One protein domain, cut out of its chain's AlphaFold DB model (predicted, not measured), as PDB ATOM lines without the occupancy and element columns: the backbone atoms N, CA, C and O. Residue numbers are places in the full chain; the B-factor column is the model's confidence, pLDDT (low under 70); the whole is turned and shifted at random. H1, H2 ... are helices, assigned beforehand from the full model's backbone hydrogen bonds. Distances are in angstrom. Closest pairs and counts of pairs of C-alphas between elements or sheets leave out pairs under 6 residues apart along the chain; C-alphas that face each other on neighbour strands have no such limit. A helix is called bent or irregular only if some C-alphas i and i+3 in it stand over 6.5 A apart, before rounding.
ATOM      1  N   SER A  36      78.942  62.305  67.622       68.56
ATOM      2  CA  SER A  36      77.931  63.112  68.352       68.56
ATOM      3  C   SER A  36      76.688  62.330  68.818       68.56
ATOM      4  O   SER A  36      76.214  62.542  69.931       68.56
ATOM      5  N   ARG A  37      76.173  61.381  68.020       84.94
ATOM      6  CA  ARG A  37      74.917  60.664  68.339       84.94
ATOM      7  C   ARG A  37      75.025  59.758  69.568       84.94
ATOM      8  O   ARG A  37      74.055  59.628  70.307       84.94
ATOM      9  N   TYR A  38      76.181  59.128  69.780       89.12
ATOM     10  CA  TYR A  38      76.408  58.273  70.948       89.12
ATOM     11  C   TYR A  38      76.501  59.108  72.228       89.12
ATOM     12  O   TYR A  38      75.797  58.819  73.195       89.12
ATOM     13  N   LYS A  39      77.279  60.201  72.194       91.31
ATOM     14  CA  LYS A  39      77.345  61.200  73.271       91.31
ATOM     15  C   LYS A  39      75.951  61.718  73.628       91.31
ATOM     16  O   LYS A  39      75.575  61.691  74.796       91.31
ATOM     17  N   ASP A  40      75.160  62.133  72.641       91.56
ATOM     18  CA  ASP A  40      73.816  62.662  72.888       91.56
ATOM     19  C   ASP A  40      72.868  61.616  73.486       91.56
ATOM     20  O   ASP A  40      72.147  61.930  74.434       91.56
ATOM     21  N   ALA A  41      72.926  60.361  73.026       93.38
ATOM     22  CA  ALA A  41      72.154  59.266  73.614       93.38
ATOM     23  C   ALA A  41      72.548  58.994  75.078       93.38
ATOM     24  O   ALA A  41      71.675  58.788  75.927       93.38
ATOM     25  N   LEU A  42      73.849  59.031  75.396       94.25
ATOM     26  CA  LEU A  42      74.335  58.904  76.771       94.25
ATOM     27  C   LEU A  42      73.861  60.062  77.649       94.25
ATOM     28  O   LEU A  42      73.420  59.825  78.773       94.25
ATOM     29  N   VAL A  43      73.903  61.299  77.143       93.94
ATOM     30  CA  VAL A  43      73.428  62.471  77.890       93.94
ATOM     31  C   VAL A  43      71.919  62.402  78.123       93.94
ATOM     32  O   VAL A  43      71.468  62.652  79.238       93.94
ATOM     33  N   GLU A  44      71.118  62.017  77.128       94.81
ATOM     34  CA  GLU A  44      69.677  61.823  77.325       94.81
ATOM     35  C   GLU A  44      69.373  60.757  78.381       94.81
ATOM     36  O   GLU A  44      68.526  60.968  79.252       94.81
ATOM     37  N   ALA A  45      70.068  59.619  78.336       93.12
ATOM     38  CA  ALA A  45      69.898  58.554  79.318       93.12
ATOM     39  C   ALA A  45      70.348  58.989  80.726       93.12
ATOM     40  O   ALA A  45      69.663  58.697  81.709       93.12
ATOM     41  N   ALA A  46      71.446  59.742  80.829       93.56
ATOM     42  CA  ALA A  46      71.913  60.345  82.076       93.56
ATOM     43  C   ALA A  46      70.869  61.298  82.677       93.56
ATOM     44  O   ALA A  46      70.570  61.221  83.868       93.56
ATOM     45  N   LEU A  47      70.248  62.149  81.854       93.50
ATOM     46  CA  LEU A  47      69.195  63.072  82.292       93.50
ATOM     47  C   LEU A  47      67.917  62.356  82.752       93.50
ATOM     48  O   LEU A  47      67.193  62.883  83.596       93.50
ATOM     49  N   ARG A  48      67.671  61.134  82.265       93.19
ATOM     50  CA  ARG A  48      66.617  60.238  82.774       93.19
ATOM     51  C   ARG A  48      67.009  59.505  84.069       93.19
ATOM     52  O   ARG A  48      66.203  58.737  84.581       93.19
ATOM     53  N   GLY A  49      68.202  59.757  84.613       88.44
ATOM     54  CA  GLY A  49      68.677  59.203  85.883       88.44
ATOM     55  C   GLY A  49      69.509  57.927  85.763       88.44
ATOM     56  O   GLY A  49      69.705  57.253  86.762       88.44
ATOM     57  N   SER A  50      70.001  57.559  84.576       94.44
ATOM     58  CA  SER A  50      70.855  56.371  84.424       94.44
ATOM     59  C   SER A  50      72.280  56.637  84.924       94.44
ATOM     60  O   SER A  50      73.078  57.267  84.223       94.44
ATOM     61  N   ALA A  51      72.636  56.117  86.104       92.31
ATOM     62  CA  ALA A  51      73.987  56.238  86.659       92.31
ATOM     63  C   ALA A  51      75.041  55.553  85.769       92.31
ATOM     64  O   ALA A  51      76.127  56.095  85.556       92.31
ATOM     65  N   ALA A  52      74.690  54.406  85.180       92.94
ATOM     66  CA  ALA A  52      75.547  53.684  84.241       92.94
ATOM     67  C   ALA A  52      75.874  54.528  82.998       92.94
ATOM     68  O   ALA A  52      77.025  54.585  82.575       92.94
ATOM     69  N   SER A  53      74.891  55.252  82.451       94.12
ATOM     70  CA  SER A  53      75.110  56.119  81.286       94.12
ATOM     71  C   SER A  53      76.000  57.320  81.608       94.12
ATOM     72  O   SER A  53      76.799  57.716  80.765       94.12
ATOM     73  N   ILE A  54      75.919  57.870  82.828       94.25
ATOM     74  CA  ILE A  54      76.839  58.924  83.286       94.25
ATOM     75  C   ILE A  54      78.268  58.373  83.390       94.25
ATOM     76  O   ILE A  54      79.223  59.047  83.006       94.25
ATOM     77  N   HIS A  55      78.427  57.136  83.867       91.81
ATOM     78  CA  HIS A  55      79.735  56.490  83.924       91.81
ATOM     79  C   HIS A  55      80.324  56.263  82.526       91.81
ATOM     80  O   HIS A  55      81.447  56.697  82.270       91.81
ATOM     81  N   SER A  56      79.549  55.709  81.588       93.38
ATOM     82  CA  SER A  56      79.980  55.553  80.192       93.38
ATOM     83  C   SER A  56      80.299  56.891  79.523       93.38
ATOM     84  O   SER A  56      81.222  56.974  78.719       93.38
ATOM     85  N   LEU A  57      79.590  57.968  79.879       93.50
ATOM     86  CA  LEU A  57      79.915  59.310  79.397       93.50
ATOM     87  C   LEU A  57      81.283  59.778  79.909       93.50
ATOM     88  O   LEU A  57      82.033  60.409  79.171       93.50
ATOM     89  N   SER A  58      81.631  59.440  81.151       92.06
ATOM     90  CA  SER A  58      82.951  59.739  81.706       92.06
ATOM     91  C   SER A  58      84.064  59.007  80.938       92.06
ATOM     92  O   SER A  58      85.087  59.617  80.625       92.06
ATOM     93  N   GLU A  59      83.864  57.734  80.581       91.62
ATOM     94  CA  GLU A  59      84.808  56.931  79.778       91.62
ATOM     95  C   GLU A  59      84.932  57.447  78.345       91.62
ATOM     96  O   GLU A  59      86.029  57.525  77.788       91.62
ATOM     97  N   TYR A  60      83.807  57.859  77.763       92.12
ATOM     98  CA  TYR A  60      83.772  58.508  76.463       92.12
ATOM     99  C   TYR A  60      84.615  59.795  76.439       92.12
ATOM    100  O   TYR A  60      85.413  59.961  75.525       92.12
ATOM    101  N   ILE A  61      84.507  60.666  77.450       91.00
ATOM    102  CA  ILE A  61      85.297  61.913  77.526       91.00
ATOM    103  C   ILE A  61      86.802  61.636  77.475       91.00
ATOM    104  O   ILE A  61      87.515  62.303  76.730       91.00
ATOM    105  N   ASP A  62      87.282  60.652  78.237       87.50
ATOM    106  CA  ASP A  62      88.713  60.327  78.269       87.50
ATOM    107  C   ASP A  62      89.180  59.698  76.947       87.50
ATOM    108  O   ASP A  62      90.262  60.017  76.466       87.50
ATOM    109  N   SER A  63      88.368  58.819  76.349       89.12
ATOM    110  CA  SER A  63      88.724  58.116  75.106       89.12
ATOM    111  C   SER A  63      88.632  58.982  73.848       89.12
ATOM    112  O   SER A  63      89.390  58.763  72.905       89.12
ATOM    113  N   ALA A  64      87.709  59.942  73.819       88.62
ATOM    114  CA  ALA A  64      87.486  60.838  72.688       88.62
ATOM    115  C   ALA A  64      88.165  62.208  72.855       88.62
ATOM    116  O   ALA A  64      88.058  63.035  71.952       88.62
ATOM    117  N   GLU A  65      88.814  62.455  74.001       87.88
ATOM    118  CA  GLU A  65      89.370  63.761  74.391       87.88
ATOM    119  C   GLU A  65      88.326  64.901  74.303       87.88
ATOM    120  O   GLU A  65      88.626  66.049  73.972       87.88
ATOM    121  N   ASP A  66      87.058  64.583  74.598       88.06
ATOM    122  CA  ASP A  66      85.926  65.508  74.477       88.06
ATOM    123  C   ASP A  66      85.717  66.313  75.769       88.06
ATOM    124  O   ASP A  66      84.894  65.982  76.627       88.06
ATOM    125  N   TYR A  67      86.474  67.401  75.910       90.19
ATOM    126  CA  TYR A  67      86.437  68.296  77.074       90.19
ATOM    127  C   TYR A  67      85.408  69.430  76.942       90.19
ATOM    128  O   TYR A  67      85.637  70.574  77.350       90.19
ATOM    129  N   ASP A  68      84.258  69.119  76.349       90.38
ATOM    130  CA  ASP A  68      83.160  70.056  76.162       90.38
ATOM    131  C   ASP A  68      82.494  70.444  77.494       90.38
ATOM    132  O   ASP A  68      81.820  69.654  78.158       90.38
ATOM    133  N   VAL A  69      82.646  71.717  77.863       92.19
ATOM    134  CA  VAL A  69      82.065  72.302  79.080       92.19
ATOM    135  C   VAL A  69      80.532  72.279  79.057       92.19
ATOM    136  O   VAL A  69      79.915  72.258  80.123       92.19
ATOM    137  N   ASP A  70      79.899  72.220  77.880       92.38
ATOM    138  CA  ASP A  70      78.439  72.131  77.786       92.38
ATOM    139  C   ASP A  70      77.895  70.822  78.361       92.38
ATOM    140  O   ASP A  70      76.753  70.790  78.825       92.38
ATOM    141  N   LEU A  71      78.711  69.766  78.452       92.31
ATOM    142  CA  LEU A  71      78.350  68.559  79.197       92.31
ATOM    143  C   LEU A  71      78.127  68.853  80.683       92.31
ATOM    144  O   LEU A  71      77.129  68.409  81.251       92.31
ATOM    145  N   CYS A  72      79.006  69.641  81.307       94.56
ATOM    146  CA  CYS A  72      78.861  70.038  82.708       94.56
ATOM    147  C   CYS A  72      77.567  70.831  82.919       94.56
ATOM    148  O   CYS A  72      76.828  70.568  83.868       94.56
ATOM    149  N   VAL A  73      77.263  71.755  81.999       93.94
ATOM    150  CA  VAL A  73      76.037  72.566  82.037       93.94
ATOM    151  C   VAL A  73      74.800  71.681  81.888       93.94
ATOM    152  O   VAL A  73      73.890  71.768  82.716       93.94
ATOM    153  N   ARG A  74      74.777  70.784  80.893       94.69
ATOM    154  CA  ARG A  74      73.656  69.862  80.646       94.69
ATOM    155  C   ARG A  74      73.390  68.957  81.847       94.69
ATOM    156  O   ARG A  74      72.229  68.743  82.170       94.69
ATOM    157  N   LEU A  75      74.426  68.465  82.527       95.31
ATOM    158  CA  LEU A  75      74.284  67.556  83.672       95.31
ATOM    159  C   LEU A  75      74.048  68.257  85.021       95.31
ATOM    160  O   LEU A  75      73.727  67.577  85.995       95.31
ATOM    161  N   SER A  76      74.130  69.592  85.101       94.44
ATOM    162  CA  SER A  76      73.875  70.363  86.338       94.44
ATOM    163  C   SER A  76      72.600  69.970  87.095       94.44
ATOM    164  O   SER A  76      72.662  69.877  88.321       94.44
ATOM    165  N   PRO A  77      71.456  69.677  86.437       95.25
ATOM    166  CA  PRO A  77      70.243  69.258  87.139       95.25
ATOM    167  C   PRO A  77      70.401  67.969  87.960       95.25
ATOM    168  O   PRO A  77      69.569  67.680  88.818       95.25
ATOM    169  N   LEU A  78      71.431  67.154  87.713       93.94
ATOM    170  CA  LEU A  78      71.721  65.948  88.497       93.94
ATOM    171  C   LEU A  78      72.446  66.256  89.815       93.94
ATOM    172  O   LEU A  78      72.368  65.460  90.745       93.94
ATOM    173  N   ILE A  79      73.093  67.419  89.907       94.81
ATOM    174  CA  ILE A  79      73.807  67.901  91.098       94.81
ATOM    175  C   ILE A  79      73.134  69.132  91.724       94.81
ATOM    176  O   ILE A  79      73.727  69.802  92.568       94.81
ATOM    177  N   ASP A  80      71.885  69.429  91.355       94.94
ATOM    178  CA  ASP A  80      71.079  70.434  92.049       94.94
ATOM    179  C   ASP A  80      70.941  70.037  93.526       94.94
ATOM    180  O   ASP A  80      70.598  68.896  93.855       94.94
ATOM    181  N   ALA A  81      71.217  70.976  94.429       93.56
ATOM    182  CA  ALA A  81      71.181  70.722  95.860       93.56
ATOM    183  C   ALA A  81      69.794  70.301  96.376       93.56
ATOM    184  O   ALA A  81      69.695  69.597  97.376       93.56
ATOM    185  N   ARG A  82      68.711  70.638  95.663       95.06
ATOM    186  CA  ARG A  82      67.348  70.171  95.974       95.06
ATOM    187  C   ARG A  82      67.182  68.655  95.832       95.06
ATOM    188  O   ARG A  82      66.182  68.116  96.293       95.06
ATOM    189  N   ARG A  83      68.126  67.969  95.174       94.12
ATOM    190  CA  ARG A  83      68.121  66.507  94.979       94.12
ATOM    191  C   ARG A  83      68.946  65.757  96.024       94.12
ATOM    192  O   ARG A  83      68.980  64.524  95.986       94.12
ATOM    193  N   ILE A  84      69.586  66.477  96.949       96.12
ATOM    194  CA  ILE A  84      70.242  65.875  98.109       96.12
ATOM    195  C   ILE A  84      69.173  65.116  98.911       96.12
ATOM    196  O   ILE A  84      68.151  65.705  99.274       96.12
ATOM    197  N   PRO A  85      69.355  63.808  99.161       94.94
ATOM    198  CA  PRO A  85      68.349  63.019  99.857       94.94
ATOM    199  C   PRO A  85      68.259  63.439 101.328       94.94
ATOM    200  O   PRO A  85      69.263  63.756 101.965       94.94
ATOM    201  N   SER A  86      67.051  63.385 101.894       93.94
ATOM    202  CA  SER A  86      66.873  63.519 103.340       93.94
ATOM    203  C   SER A  86      67.511  62.341 104.079       93.94
ATOM    204  O   SER A  86      67.668  61.249 103.526       93.94
ATOM    205  N   ASP A  87      67.794  62.520 105.368       92.00
ATOM    206  CA  ASP A  87      68.311  61.448 106.227       92.00
ATOM    207  C   ASP A  87      67.418  60.205 106.234       92.00
ATOM    208  O   ASP A  87      67.915  59.079 106.222       92.00
ATOM    209  N   SER A  88      66.098  60.404 106.215       93.12
ATOM    210  CA  SER A  88      65.125  59.315 106.152       93.12
ATOM    211  C   SER A  88      65.209  58.536 104.839       93.12
ATOM    212  O   SER A  88      65.162  57.308 104.859       93.12
ATOM    213  N   LEU A  89      65.355  59.234 103.708       93.38
ATOM    214  CA  LEU A  89      65.451  58.608 102.394       93.38
ATOM    215  C   LEU A  89      66.793  57.896 102.228       93.38
ATOM    216  O   LEU A  89      66.806  56.733 101.839       93.38
ATOM    217  N   TYR A  90      67.901  58.555 102.579       93.00
ATOM    218  CA  TYR A  90      69.251  57.995 102.478       93.00
ATOM    219  C   TYR A  90      69.400  56.684 103.264       93.00
ATOM    220  O   TYR A  90      70.002  55.733 102.776       93.00
ATOM    221  N   ASN A  91      68.804  56.609 104.459       92.19
ATOM    222  CA  ASN A  91      68.847  55.414 105.305       92.19
ATOM    223  C   ASN A  91      67.813  54.339 104.917       92.19
ATOM    224  O   ASN A  91      67.743  53.296 105.569       92.19
ATOM    225  N   SER A  92      66.981  54.576 103.898       95.00
ATOM    226  CA  SER A  92      65.978  53.603 103.464       95.00
ATOM    227  C   SER A  92      66.608  52.464 102.659       95.00
ATOM    228  O   SER A  92      67.540  52.655 101.878       95.00
ATOM    229  N   THR A  93      66.054  51.260 102.805       92.19
ATOM    230  CA  THR A  93      66.470  50.092 102.014       92.19
ATOM    231  C   THR A  93      66.240  50.309 100.524       92.19
ATOM    232  O   THR A  93      67.083  49.919  99.724       92.19
ATOM    233  N   THR A  94      65.143  50.981 100.160       92.88
ATOM    234  CA  THR A  94      64.810  51.329  98.775       92.88
ATOM    235  C   THR A  94      65.904  52.177  98.136       92.88
ATOM    236  O   THR A  94      66.357  51.843  97.046       92.88
ATOM    237  N   PHE A  95      66.377  53.218  98.829       93.12
ATOM    238  CA  PHE A  95      67.448  54.080  98.327       93.12
ATOM    239  C   PHE A  95      68.763  53.313  98.157       93.12
ATOM    240  O   PHE A  95      69.410  53.427  97.120       93.12
ATOM    241  N   ALA A  96      69.128  52.486  99.140       90.50
ATOM    242  CA  ALA A  96      70.340  51.675  99.072       90.50
ATOM    243  C   ALA A  96      70.311  50.650  97.921       90.50
ATOM    244  O   ALA A  96      71.349  50.373  97.319       90.50
ATOM    245  N   SER A  97      69.132  50.096  97.610       91.62
ATOM    246  CA  SER A  97      68.940  49.108  96.540       91.62
ATOM    247  C   SER A  97      68.779  49.700  95.139       91.62
ATOM    248  O   SER A  97      68.859  48.957  94.165       91.62
ATOM    249  N   ASP A  98      68.523  51.004  95.025       93.12
ATOM    250  CA  ASP A  98      68.321  51.663  93.738       93.12
ATOM    251  C   ASP A  98      69.681  51.962  93.070       93.12
ATOM    252  O   ASP A  98      70.436  52.802  93.577       93.12
ATOM    253  N   PRO A  99      70.014  51.315  91.931       90.25
ATOM    254  CA  PRO A  99      71.275  51.545  91.219       90.25
ATOM    255  C   PRO A  99      71.352  52.935  90.568       90.25
ATOM    256  O   PRO A  99      72.421  53.352  90.131       90.25
ATOM    257  N   ASN A 100      70.229  53.648  90.507       92.81
ATOM    258  CA  ASN A 100      70.077  54.965  89.904       92.81
ATOM    259  C   ASN A 100      69.696  56.029  90.941       92.81
ATOM    260  O   ASN A 100      69.182  57.095  90.593       92.81
ATOM    261  N   ASN A 101      69.970  55.767  92.223       93.25
ATOM    262  CA  ASN A 101      69.664  56.722  93.276       93.25
ATOM    263  C   ASN A 101      70.400  58.062  93.065       93.25
ATOM    264  O   ASN A 101      71.414  58.164  92.361       93.25
ATOM    265  N   THR A 102      69.886  59.117  93.699       93.19
ATOM    266  CA  THR A 102      70.379  60.486  93.480       93.19
ATOM    267  C   THR A 102      71.845  60.665  93.870       93.19
ATOM    268  O   THR A 102      72.548  61.431  93.213       93.19
ATOM    269  N   LEU A 103      72.336  59.939  94.880       94.00
ATOM    270  CA  LEU A 103      73.738  59.991  95.293       94.00
ATOM    271  C   LEU A 103      74.660  59.395  94.222       94.00
ATOM    272  O   LEU A 103      75.681  60.005  93.908       94.00
ATOM    273  N   LEU A 104      74.310  58.240  93.650       92.81
ATOM    274  CA  LEU A 104      75.089  57.608  92.580       92.81
ATOM    275  C   LEU A 104      75.125  58.493  91.331       92.81
ATOM    276  O   LEU A 104      76.200  58.720  90.777       92.81
ATOM    277  N   CYS A 105      73.983  59.065  90.942       94.12
ATOM    278  CA  CYS A 105      73.911  59.990  89.810       94.12
ATOM    279  C   CYS A 105      74.757  61.254  90.035       94.12
ATOM    280  O   CYS A 105      75.528  61.642  89.154       94.12
ATOM    281  N   ALA A 106      74.653  61.884  91.209       94.69
ATOM    282  CA  ALA A 106      75.438  63.072  91.546       94.69
ATOM    283  C   ALA A 106      76.941  62.761  91.571       94.69
ATOM    284  O   ALA A 106      77.745  63.481  90.983       94.69
ATOM    285  N   THR A 107      77.312  61.634  92.177       91.38
ATOM    286  CA  THR A 107      78.698  61.168  92.270       91.38
ATOM    287  C   THR A 107      79.293  60.899  90.887       91.38
ATOM    288  O   THR A 107      80.364  61.413  90.575       91.38
ATOM    289  N   ALA A 108      78.582  60.180  90.017       92.12
ATOM    290  CA  ALA A 108      79.015  59.959  88.639       92.12
ATOM    291  C   ALA A 108      79.116  61.280  87.849       92.12
ATOM    292  O   ALA A 108      80.038  61.466  87.053       92.12
ATOM    293  N   THR A 109      78.220  62.236  88.113       95.00
ATOM    294  CA  THR A 109      78.264  63.569  87.491       95.00
ATOM    295  C   THR A 109      79.500  64.353  87.933       95.00
ATOM    296  O   THR A 109      80.160  64.980  87.104       95.00
ATOM    297  N   PHE A 110      79.892  64.273  89.210       94.81
ATOM    298  CA  PHE A 110      81.154  64.848  89.684       94.81
ATOM    299  C   PHE A 110      82.374  64.240  88.982       94.81
ATOM    300  O   PHE A 110      83.324  64.973  88.693       94.81
ATOM    301  N   THR A 111      82.350  62.945  88.645       91.50
ATOM    302  CA  THR A 111      83.400  62.311  87.827       91.50
ATOM    303  C   THR A 111      83.481  62.942  86.444       91.50
ATOM    304  O   THR A 111      84.572  63.324  86.023       91.50
ATOM    305  N   VAL A 112      82.343  63.099  85.758       93.75
ATOM    306  CA  VAL A 112      82.274  63.744  84.437       93.75
ATOM    307  C   VAL A 112      82.856  65.157  84.494       93.75
ATOM    308  O   VAL A 112      83.763  65.477  83.730       93.75
ATOM    309  N   ILE A 113      82.414  65.973  85.454       94.50
ATOM    310  CA  ILE A 113      82.905  67.349  85.643       94.50
ATOM    311  C   ILE A 113      84.418  67.367  85.886       94.50
ATOM    312  O   ILE A 113      85.136  68.195  85.321       94.50
ATOM    313  N   THR A 114      84.915  66.435  86.700       91.00
ATOM    314  CA  THR A 114      86.344  66.322  87.003       91.00
ATOM    315  C   THR A 114      87.156  65.942  85.762       91.00
ATOM    316  O   THR A 114      88.222  66.517  85.547       91.00
ATOM    317  N   ARG A 115      86.665  65.012  84.930       90.62
ATOM    318  CA  ARG A 115      87.324  64.606  83.674       90.62
ATOM    319  C   ARG A 115      87.349  65.736  82.652       90.62
ATOM    320  O   ARG A 115      88.424  66.057  82.156       90.62
ATOM    321  N   VAL A 116      86.218  66.421  82.444       92.38
ATOM    322  CA  VAL A 116      86.162  67.619  81.588       92.38
ATOM    323  C   VAL A 116      87.177  68.654  82.063       92.38
ATOM    324  O   VAL A 116      87.995  69.101  81.270       92.38
ATOM    325  N   HIS A 117      87.196  68.993  83.356       92.06
ATOM    326  CA  HIS A 117      88.139  69.984  83.883       92.06
ATOM    327  C   HIS A 117      89.608  69.600  83.653       92.06
ATOM    328  O   HIS A 117      90.431  70.466  83.367       92.06
ATOM    329  N   ARG A 118      89.960  68.318  83.784       86.25
ATOM    330  CA  ARG A 118      91.347  67.847  83.636       86.25
ATOM    331  C   ARG A 118      91.906  68.003  82.235       86.25
ATOM    332  O   ARG A 118      93.084  68.315  82.117       86.25
ATOM    333  N   GLY A 119      91.084  67.803  81.209       86.00
ATOM    334  CA  GLY A 119      91.513  68.004  79.826       86.00
ATOM    335  C   GLY A 119      91.741  69.471  79.455       86.00
ATOM    336  O   GLY A 119      92.382  69.776  78.453       86.00
ATOM    337  N   LEU A 120      91.273  70.410  80.282       87.75
ATOM    338  CA  LEU A 120      91.453  71.843  80.062       87.75
ATOM    339  C   LEU A 120      92.830  72.303  80.577       87.75
ATOM    340  O   LEU A 120      92.937  72.914  81.645       87.75
TER     341      LEU A 120
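Overview. This is residues 36 to 120 of the 665 residues of an uncharacterized protein of Candolleomyces aberdarensis (UniProt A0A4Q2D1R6). Four helices, H1, H2, H3 and H6, stand side by side as a small up-and-down bundle, each running against the one before it in the chain, and a small head with the two short helices H4 and H5 sticks out beyond one end. Round the bundle H1 packs on H2, H2 on H6, H6 on H3, and H3 on residues 43 to 47 of H1. The printed part has 85 residues with six named helices, H1 to H6 in chain order, and no named strand; the class is all helix. It is compact, with a radius of gyration of the C-alphas of 13.2 A, yet elongated, spanning 40 by 21 by 16 A.

Arrangement. Start at H1, residues 36 to 47, which forms a helical hairpin with H2, residues 51 to 64. They touch at a shallow tilt of 30 degrees, opposite ways, and their closest C-alphas, those of Ala 46 and Ile 54, are 5.3 A apart. Next look at H3, residues 69 to 78: residues 43 to 47 of H1 alone touch it, the closest C-alphas being those of Leu 47 and Leu 75 at 6.9 A. Now go on to H6, residues 102 to 119. It touches H2 at a shallow tilt of 8 degrees, the same way, with Ser 58 and Val 112 the closest C-alphas at 4.9 A. It touches H3 at a shallow tilt of 13 degrees, opposite ways, closest at the C-alphas of Leu 78 and Ala 106, 5.6 A apart. H2 and H3 are apart. H4, residues 87 to 90, and H5, residues 93 to 97, are close but not clearly touching; their closest C-alphas, those of Leu 89 and Phe 95, are 6.4 A apart. In H1, H2, H5 and H6 every O i to N i+4 pair is within hydrogen-bond range, in H3 4 of 6 are, and H4 is too short for such a pair.

Along the chain. Find C-alpha 36 at (77.931, 63.112, 68.352); from there H1 runs 16.5 A to C-alpha 47. H2 covers 20.0 A and ends at C-alpha 64, at (87.486, 60.838, 72.688). H3 covers 15.4 A and is irregular, with C-alphas 74 and 77 standing 7.4 A apart. After H4 and H5, H6 runs 26.3 A to C-alpha 119 at (91.513, 68.004, 79.826).

Size, cuts and confidence. The two C-alphas farthest apart are those of Ala 64 and Ser 88, at 40.3 A. The printed part has no cut. The link from H3 to H4, 8 residues, is short, and the other four links are tight. The mean pLDDT of the printed part is 92.1, and residue 36 is the one printed residue under 70.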